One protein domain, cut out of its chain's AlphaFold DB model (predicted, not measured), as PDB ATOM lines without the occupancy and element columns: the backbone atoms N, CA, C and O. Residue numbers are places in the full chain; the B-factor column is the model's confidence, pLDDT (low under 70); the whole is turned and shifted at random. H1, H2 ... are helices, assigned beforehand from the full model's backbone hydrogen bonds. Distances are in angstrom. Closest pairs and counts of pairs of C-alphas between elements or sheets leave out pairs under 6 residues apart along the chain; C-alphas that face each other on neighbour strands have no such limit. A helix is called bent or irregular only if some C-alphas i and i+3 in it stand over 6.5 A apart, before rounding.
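What this domain is: This is residues 2 to 59 of the 176 residues of the protein "Cytochrome bd ubiquinol oxidase subunit 1" of Beijerinckiaceae bacterium (UniProt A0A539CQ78). A long helix, H2, is bent into a corner; H1 folds back on its first arm, H2a, and H3 crosses the second, H2b. The model is all helix, with 58 residues printed, helices in the order H1, H2, H3 and no named strand. It is loose, radius of gyration of the C-alphas 13.0 A, spanning 39 by 19 by 16 A.

How they stand to each other: H2, residues 16 to 37, was assigned as one helix by its hydrogen bonds but is bent: C-alphas 24 and 27 are 7.8 A apart. Its arms, H2a, residues 16 to 24, and H2b, residues 27 to 37, stand about perpendicular at 85 degrees. H2b is irregular, with C-alphas 27 and 30 7.1 A apart. H1, residues 2 to 11, and H2a touch as a hairpin, opposite ways at 36 degrees, only just steep; the closest C-alphas, of Leu 5 and Ala 18, are 5.7 A apart. H3, residues 47 to 55, touches H2b about perpendicular at 80 degrees, closest at the C-alphas of Leu 35 and Ala 53, 5.9 A. Every O i to N i+4 pair is within hydrogen-bond range in H1, H2a and H3; H2b has 2 of 7, beside 7 of 8 O i to N i+3.

Where its parts are: H1, 14.5 A long, begins at C-alpha 2 (-31.948, 6.529, 8.840). H2b measures 19.0 A; H3 ends at C-alpha 55 (-33.442, 3.258, 29.513).

The domain as a whole: The printed part has no cut and no long link. Eleven residues are under pLDDT 70, among them 2 to 6.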
ATOM      1  N   LEU A   2     -33.198   5.801   9.168       59.81
ATOM      2  CA  LEU A   2     -31.948   6.529   8.840       59.81
ATOM      3  C   LEU A   2     -30.747   5.673   8.399       59.81
ATOM      4  O   LEU A   2     -29.926   6.098   7.593       59.81
ATOM      5  N   ILE A   3     -30.645   4.446   8.902       64.06
ATOM      6  CA  ILE A   3     -29.571   3.510   8.541       64.06
ATOM      7  C   ILE A   3     -29.706   2.981   7.099       64.06
ATOM      8  O   ILE A   3     -28.698   3.027   6.394       64.06
ATOM      9  N   PRO A   4     -30.894   2.591   6.592       65.50
ATOM     10  CA  PRO A   4     -31.028   2.225   5.180       65.50
ATOM     11  C   PRO A   4     -30.752   3.408   4.240       65.50
ATOM     12  O   PRO A   4     -30.148   3.201   3.198       65.50
ATOM     13  N   LEU A   5     -31.046   4.657   4.631       63.75
ATOM     14  CA  LEU A   5     -30.648   5.848   3.857       63.75
ATOM     15  C   LEU A   5     -29.119   5.975   3.727       63.75
ATOM     16  O   LEU A   5     -28.608   6.340   2.666       63.75
ATOM     17  N   SER A   6     -28.377   5.625   4.784       64.44
ATOM     18  CA  SER A   6     -26.910   5.572   4.741       64.44
ATOM     19  C   SER A   6     -26.381   4.434   3.855       64.44
ATOM     20  O   SER A   6     -25.351   4.595   3.199       64.44
ATOM     21  N   GLU A   7     -27.091   3.303   3.792       70.38
ATOM     22  CA  GLU A   7     -26.762   2.169   2.918       70.38
ATOM     23  C   GLU A   7     -27.091   2.475   1.451       70.38
ATOM     24  O   GLU A   7     -26.273   2.188   0.577       70.38
ATOM     25  N   SER A   8     -28.207   3.156   1.180       64.19
ATOM     26  CA  SER A   8     -28.566   3.658  -0.149       64.19
ATOM     27  C   SER A   8     -27.559   4.690  -0.662       64.19
ATOM     28  O   SER A   8     -27.101   4.559  -1.790       64.19
ATOM     29  N   CYS A   9     -27.108   5.639   0.172       63.41
ATOM     30  CA  CYS A   9     -26.031   6.573  -0.202       63.41
ATOM     31  C   CYS A   9     -24.674   5.876  -0.427       63.41
ATOM     32  O   CYS A   9     -23.831   6.376  -1.170       63.41
ATOM     33  N   ARG A  10     -24.422   4.740   0.243       68.12
ATOM     34  CA  ARG A  10     -23.222   3.915   0.016       68.12
ATOM     35  C   ARG A  10     -23.299   3.130  -1.291       68.12
ATOM     36  O   ARG A  10     -22.262   2.933  -1.918       68.12
ATOM     37  N   ALA A  11     -24.489   2.666  -1.661       73.94
ATOM     38  CA  ALA A  11     -24.734   1.935  -2.899       73.94
ATOM     39  C   ALA A  11     -24.757   2.865  -4.125       73.94
ATOM     40  O   ALA A  11     -24.214   2.500  -5.165       73.94
ATOM     41  N   ASP A  12     -25.321   4.069  -3.988       71.88
ATOM     42  CA  ASP A  12     -25.315   5.115  -5.012       71.88
ATOM     43  C   ASP A  12     -24.893   6.479  -4.415       71.88
ATOM     44  O   ASP A  12     -25.701   7.184  -3.799       71.88
ATOM     45  N   PRO A  13     -23.625   6.892  -4.603       67.75
ATOM     46  CA  PRO A  13     -23.101   8.160  -4.086       67.75
ATOM     47  C   PRO A  13     -23.768   9.427  -4.654       67.75
ATOM     48  O   PRO A  13     -23.575  10.516  -4.098       67.75
ATOM     49  N   ASN A  14     -24.515   9.315  -5.761       71.69
ATOM     50  CA  ASN A  14     -25.116  10.444  -6.476       71.69
ATOM     51  C   ASN A  14     -26.612  10.642  -6.182       71.69
ATOM     52  O   ASN A  14     -27.212  11.571  -6.730       71.69
ATOM     53  N   ASP A  15     -27.219   9.838  -5.305       74.75
ATOM     54  CA  ASP A  15     -28.619  10.020  -4.920       74.75
ATOM     55  C   ASP A  15     -28.803  11.280  -4.051       74.75
ATOM     56  O   ASP A  15     -28.605  11.298  -2.831       74.75
ATOM     57  N   ALA A  16     -29.187  12.377  -4.705       72.75
ATOM     58  CA  ALA A  16     -29.390  13.677  -4.077       72.75
ATOM     59  C   ALA A  16     -30.538  13.688  -3.051       72.75
ATOM     60  O   ALA A  16     -30.507  14.504  -2.128       72.75
ATOM     61  N   LYS A  17     -31.535  12.796  -3.177       73.50
ATOM     62  CA  LYS A  17     -32.660  12.721  -2.231       73.50
ATOM     63  C   LYS A  17     -32.244  12.021  -0.947       73.50
ATOM     64  O   LYS A  17     -32.438  12.583   0.129       73.50
ATOM     65  N   ALA A  18     -31.594  10.863  -1.065       65.88
ATOM     66  CA  ALA A  18     -31.085  10.131   0.092       65.88
ATOM     67  C   ALA A  18     -30.050  10.955   0.877       65.88
ATOM     68  O   ALA A  18     -30.067  10.952   2.107       65.88
ATOM     69  N   ARG A  19     -29.202  11.740   0.191       69.06
ATOM     70  CA  ARG A  19     -28.250  12.653   0.850       69.06
ATOM     71  C   ARG A  19     -28.921  13.830   1.551       69.06
ATOM     72  O   ARG A  19     -28.461  14.205   2.623       69.06
ATOM     73  N   ALA A  20     -29.966  14.417   0.967       74.50
ATOM     74  CA  ALA A  20     -30.700  15.513   1.600       74.50
ATOM     75  C   ALA A  20     -31.423  15.044   2.873       74.50
ATOM     76  O   ALA A  20     -31.372  15.721   3.896       74.50
ATOM     77  N   GLU A  21     -32.019  13.852   2.834       71.62
ATOM     78  CA  GLU A  21     -32.709  13.252   3.978       71.62
ATOM     79  C   GLU A  21     -31.719  12.778   5.058       71.62
ATOM     80  O   GLU A  21     -31.922  13.024   6.246       71.62
ATOM     81  N   LEU A  22     -30.579  12.199   4.663       70.44
ATOM     82  CA  LEU A  22     -29.487  11.870   5.585       70.44
ATOM     83  C   LEU A  22     -28.872  13.125   6.219       70.44
ATOM     84  O   LEU A  22     -28.528  13.095   7.391       70.44
ATOM     85  N   ALA A  23     -28.731  14.229   5.483       75.12
ATOM     86  CA  ALA A  23     -28.231  15.484   6.044       75.12
ATOM     87  C   ALA A  23     -29.211  16.096   7.056       75.12
ATOM     88  O   ALA A  23     -28.782  16.757   7.996       75.12
ATOM     89  N   GLN A  24     -30.514  15.863   6.882       77.38
ATOM     90  CA  GLN A  24     -31.547  16.364   7.784       77.38
ATOM     91  C   GLN A  24     -31.624  15.582   9.105       77.38
ATOM     92  O   GLN A  24     -31.938  16.169  10.136       77.38
ATOM     93  N   TYR A  25     -31.340  14.278   9.079       76.50
ATOM     94  CA  TYR A  25     -31.491  13.388  10.239       76.50
ATOM     95  C   TYR A  25     -30.182  12.710  10.684       76.50
ATOM     96  O   TYR A  25     -30.187  11.833  11.546       76.50
ATOM     97  N   GLY A  26     -29.052  13.075  10.084       70.44
ATOM     98  CA  GLY A  26     -27.757  12.425  10.300       70.44
ATOM     99  C   GLY A  26     -27.261  12.526  11.739       70.44
ATOM    100  O   GLY A  26     -26.632  11.587  12.226       70.44
ATOM    101  N   ASP A  27     -27.623  13.603  12.434       74.88
ATOM    102  CA  ASP A  27     -27.268  13.834  13.838       74.88
ATOM    103  C   ASP A  27     -27.961  12.841  14.791       74.88
ATOM    104  O   ASP A  27     -27.414  12.494  15.838       74.88
ATOM    105  N   ASP A  28     -29.117  12.296  14.399       79.38
ATOM    106  CA  ASP A  28     -29.870  11.321  15.197       79.38
ATOM    107  C   ASP A  28     -29.460   9.864  14.917       79.38
ATOM    108  O   ASP A  28     -29.928   8.920  15.569       79.38
ATOM    109  N   LEU A  29     -28.563   9.647  13.949       79.38
ATOM    110  CA  LEU A  29     -28.162   8.313  13.508       79.38
ATOM    111  C   LEU A  29     -27.545   7.493  14.650       79.38
ATOM    112  O   LEU A  29     -27.823   6.295  14.761       79.38
ATOM    113  N   GLY A  30     -26.754   8.114  15.530       79.69
ATOM    114  CA  GLY A  30     -26.142   7.410  16.659       79.69
ATOM    115  C   GLY A  30     -27.162   6.907  17.682       79.69
ATOM    116  O   GLY A  30     -26.972   5.834  18.256       79.69
ATOM    117  N   TYR A  31     -28.294   7.595  17.853       79.81
ATOM    118  CA  TYR A  31     -29.392   7.119  18.701       79.81
ATOM    119  C   TYR A  31     -30.111   5.925  18.081       79.81
ATOM    120  O   TYR A  31     -30.434   4.968  18.788       79.81
ATOM    121  N   ALA A  32     -30.274   5.905  16.756       81.25
ATOM    122  CA  ALA A  32     -30.785   4.726  16.060       81.25
ATOM    123  C   ALA A  32     -29.849   3.511  16.221       81.25
ATOM    124  O   ALA A  32     -30.319   2.376  16.307       81.25
ATOM    125  N   LEU A  33     -28.530   3.727  16.333       82.31
ATOM    126  CA  LEU A  33     -27.568   2.648  16.572       82.31
ATOM    127  C   LEU A  33     -27.732   1.979  17.942       82.31
ATOM    128  O   LEU A  33     -27.405   0.799  18.056       82.31
ATOM    129  N   LEU A  34     -28.291   2.655  18.954       83.75
ATOM    130  CA  LEU A  34     -28.583   2.049  20.263       83.75
ATOM    131  C   LEU A  34     -29.513   0.830  20.149       83.75
ATOM    132  O   LEU A  34     -29.355  -0.141  20.894       83.75
ATOM    133  N   LEU A  35     -30.437   0.844  19.180       83.12
ATOM    134  CA  LEU A  35     -31.365  -0.261  18.923       83.12
ATOM    135  C   LEU A  35     -30.649  -1.537  18.458       83.12
ATOM    136  O   LEU A  35     -31.121  -2.630  18.781       83.12
ATOM    137  N   LYS A  36     -29.471  -1.428  17.816       82.75
ATOM    138  CA  LYS A  36     -28.670  -2.596  17.389       82.75
ATOM    139  C   LYS A  36     -28.257  -3.502  18.545       82.75
ATOM    140  O   LYS A  36     -27.984  -4.678  18.330       82.75
ATOM    141  N   ARG A  37     -28.226  -2.982  19.775       81.25
ATOM    142  CA  ARG A  37     -27.958  -3.786  20.974       81.25
ATOM    143  C   ARG A  37     -29.096  -4.756  21.304       81.25
ATOM    144  O   ARG A  37     -28.852  -5.787  21.922       81.25
ATOM    145  N   ILE A  38     -30.333  -4.400  20.956       80.25
ATOM    146  CA  ILE A  38     -31.542  -5.160  21.304       80.25
ATOM    147  C   ILE A  38     -31.961  -6.055  20.145       80.25
ATOM    148  O   ILE A  38     -32.345  -7.203  20.367       80.25
ATOM    149  N   ARG A  39     -31.890  -5.536  18.916       78.38
ATOM    150  CA  ARG A  39     -32.327  -6.249  17.723       78.38
ATOM    151  C   ARG A  39     -31.415  -5.922  16.534       78.38
ATOM    152  O   ARG A  39     -31.054  -4.761  16.358       78.38
ATOM    153  N   PRO A  40     -31.069  -6.917  15.697       74.19
ATOM    154  CA  PRO A  40     -30.306  -6.675  14.473       74.19
ATOM    155  C   PRO A  40     -31.104  -5.891  13.414       74.19
ATOM    156  O   PRO A  40     -30.518  -5.089  12.694       74.19
ATOM    157  N   ASP A  41     -32.424  -6.091  13.348       76.06
ATOM    158  CA  ASP A  41     -33.354  -5.356  12.482       76.06
ATOM    159  C   ASP A  41     -33.956  -4.149  13.226       76.06
ATOM    160  O   ASP A  41     -34.631  -4.306  14.241       76.06
ATOM    161  N   ILE A  42     -33.697  -2.941  12.729       71.25
ATOM    162  CA  ILE A  42     -34.087  -1.672  13.365       71.25
ATOM    163  C   ILE A  42     -35.401  -1.141  12.778       71.25
ATOM    164  O   ILE A  42     -36.070  -0.316  13.399       71.25
ATOM    165  N   GLU A  43     -35.783  -1.595  11.585       72.69
ATOM    166  CA  GLU A  43     -36.930  -1.065  10.841       72.69
ATOM    167  C   GLU A  43     -38.251  -1.460  11.493       72.69
ATOM    168  O   GLU A  43     -39.181  -0.660  11.557       72.69
ATOM    169  N   ASN A  44     -38.286  -2.660  12.071       77.38
ATOM    170  CA  ASN A  44     -39.445  -3.218  12.759       77.38
ATOM    171  C   ASN A  44     -39.358  -3.069  14.291       77.38
ATOM    172  O   ASN A  44     -39.846  -3.932  15.029       77.38
ATOM    173  N   ALA A  45     -38.686  -2.023  14.787       76.50
ATOM    174  CA  ALA A  45     -38.558  -1.775  16.220       76.50
ATOM    175  C   ALA A  45     -39.910  -1.391  16.843       76.50
ATOM    176  O   ALA A  45     -40.602  -0.481  16.386       76.50
ATOM    177  N   THR A  46     -40.273  -2.068  17.931       83.75
ATOM    178  CA  THR A  46     -41.508  -1.781  18.669       83.75
ATOM    179  C   THR A  46     -41.297  -0.602  19.624       83.75
ATOM    180  O   THR A  46     -40.184  -0.379  20.100       83.75
ATOM    181  N   GLN A  47     -42.360   0.103  20.030       81.50
ATOM    182  CA  GLN A  47     -42.258   1.179  21.037       81.50
ATOM    183  C   GLN A  47     -41.610   0.708  22.357       81.50
ATOM    184  O   GLN A  47     -40.886   1.457  23.019       81.50
ATOM    185  N   ALA A  48     -41.828  -0.559  22.725       83.25
ATOM    186  CA  ALA A  48     -41.183  -1.192  23.873       83.25
ATOM    187  C   ALA A  48     -39.658  -1.335  23.695       83.25
ATOM    188  O   ALA A  48     -38.911  -1.118  24.649       83.25
ATOM    189  N   ASP A  49     -39.188  -1.636  22.480       81.25
ATOM    190  CA  ASP A  49     -37.760  -1.760  22.158       81.25
ATOM    191  C   ASP A  49     -37.063  -0.396  22.226       81.25
ATOM    192  O   ASP A  49     -35.982  -0.284  22.803       81.25
ATOM    193  N   ILE A  50     -37.723   0.655  21.729       81.12
ATOM    194  CA  ILE A  50     -37.240   2.045  21.803       81.12
ATOM    195  C   ILE A  50     -37.121   2.489  23.262       81.12
ATOM    196  O   ILE A  50     -36.083   3.000  23.679       81.12
ATOM    197  N   THR A  51     -38.155   2.229  24.064       83.12
ATOM    198  CA  THR A  51     -38.156   2.571  25.494       83.12
ATOM    199  C   THR A  51     -37.031   1.836  26.225       83.12
ATOM    200  O   THR A  51     -36.302   2.432  27.014       83.12
ATOM    201  N   LYS A  52     -36.830   0.550  25.926       82.75
ATOM    202  CA  LYS A  52     -35.756  -0.257  26.513       82.75
ATOM    203  C   LYS A  52     -34.363   0.229  26.097       82.75
ATOM    204  O   LYS A  52     -33.462   0.236  26.934       82.75
ATOM    205  N   ALA A  53     -34.182   0.648  24.844       80.12
ATOM    206  CA  ALA A  53     -32.929   1.234  24.371       80.12
ATOM    207  C   ALA A  53     -32.632   2.563  25.077       80.12
ATOM    208  O   ALA A  53     -31.513   2.752  25.551       80.12
ATOM    209  N   ALA A  54     -33.645   3.423  25.224       80.62
ATOM    210  CA  ALA A  54     -33.540   4.695  25.935       80.62
ATOM    211  C   ALA A  54     -33.186   4.501  27.418       80.62
ATOM    212  O   ALA A  54     -32.255   5.116  27.917       80.62
ATOM    213  N   TRP A  55     -33.836   3.574  28.130       79.31
ATOM    214  CA  TRP A  55     -33.442   3.258  29.513       79.31
ATOM    215  C   TRP A  55     -32.038   2.649  29.612       79.31
ATOM    216  O   TRP A  55     -31.362   2.811  30.625       79.31
ATOM    217  N   GLY A  56     -31.576   1.982  28.553       76.88
ATOM    218  CA  GLY A  56     -30.221   1.449  28.449       76.88
ATOM    219  C   GLY A  56     -29.121   2.511  28.349       76.88
ATOM    220  O   GLY A  56     -27.952   2.150  28.507       76.88
ATOM    221  N   THR A  57     -29.462   3.783  28.108       76.38
ATOM    222  CA  THR A  57     -28.492   4.888  28.108       76.38
ATOM    223  C   THR A  57     -28.252   5.476  29.487       76.38
ATOM    224  O   THR A  57     -27.304   6.235  29.642       76.38
ATOM    225  N   VAL A  58     -29.075   5.154  30.487       78.25
ATOM    226  CA  VAL A  58     -28.899   5.688  31.840       78.25
ATOM    227  C   VAL A  58     -27.735   4.947  32.512       78.25
ATOM    228  O   VAL A  58     -27.853   3.744  32.785       78.25
ATOM    229  N   PRO A  59     -26.596   5.615  32.785       74.75
ATOM    230  CA  PRO A  59     -25.468   4.976  33.448       74.75
ATOM    231  C   PRO A  59     -25.819   4.637  34.901       74.75
ATOM    232  O   PRO A  59     -26.798   5.121  35.473       74.75
TER     233      PRO A  59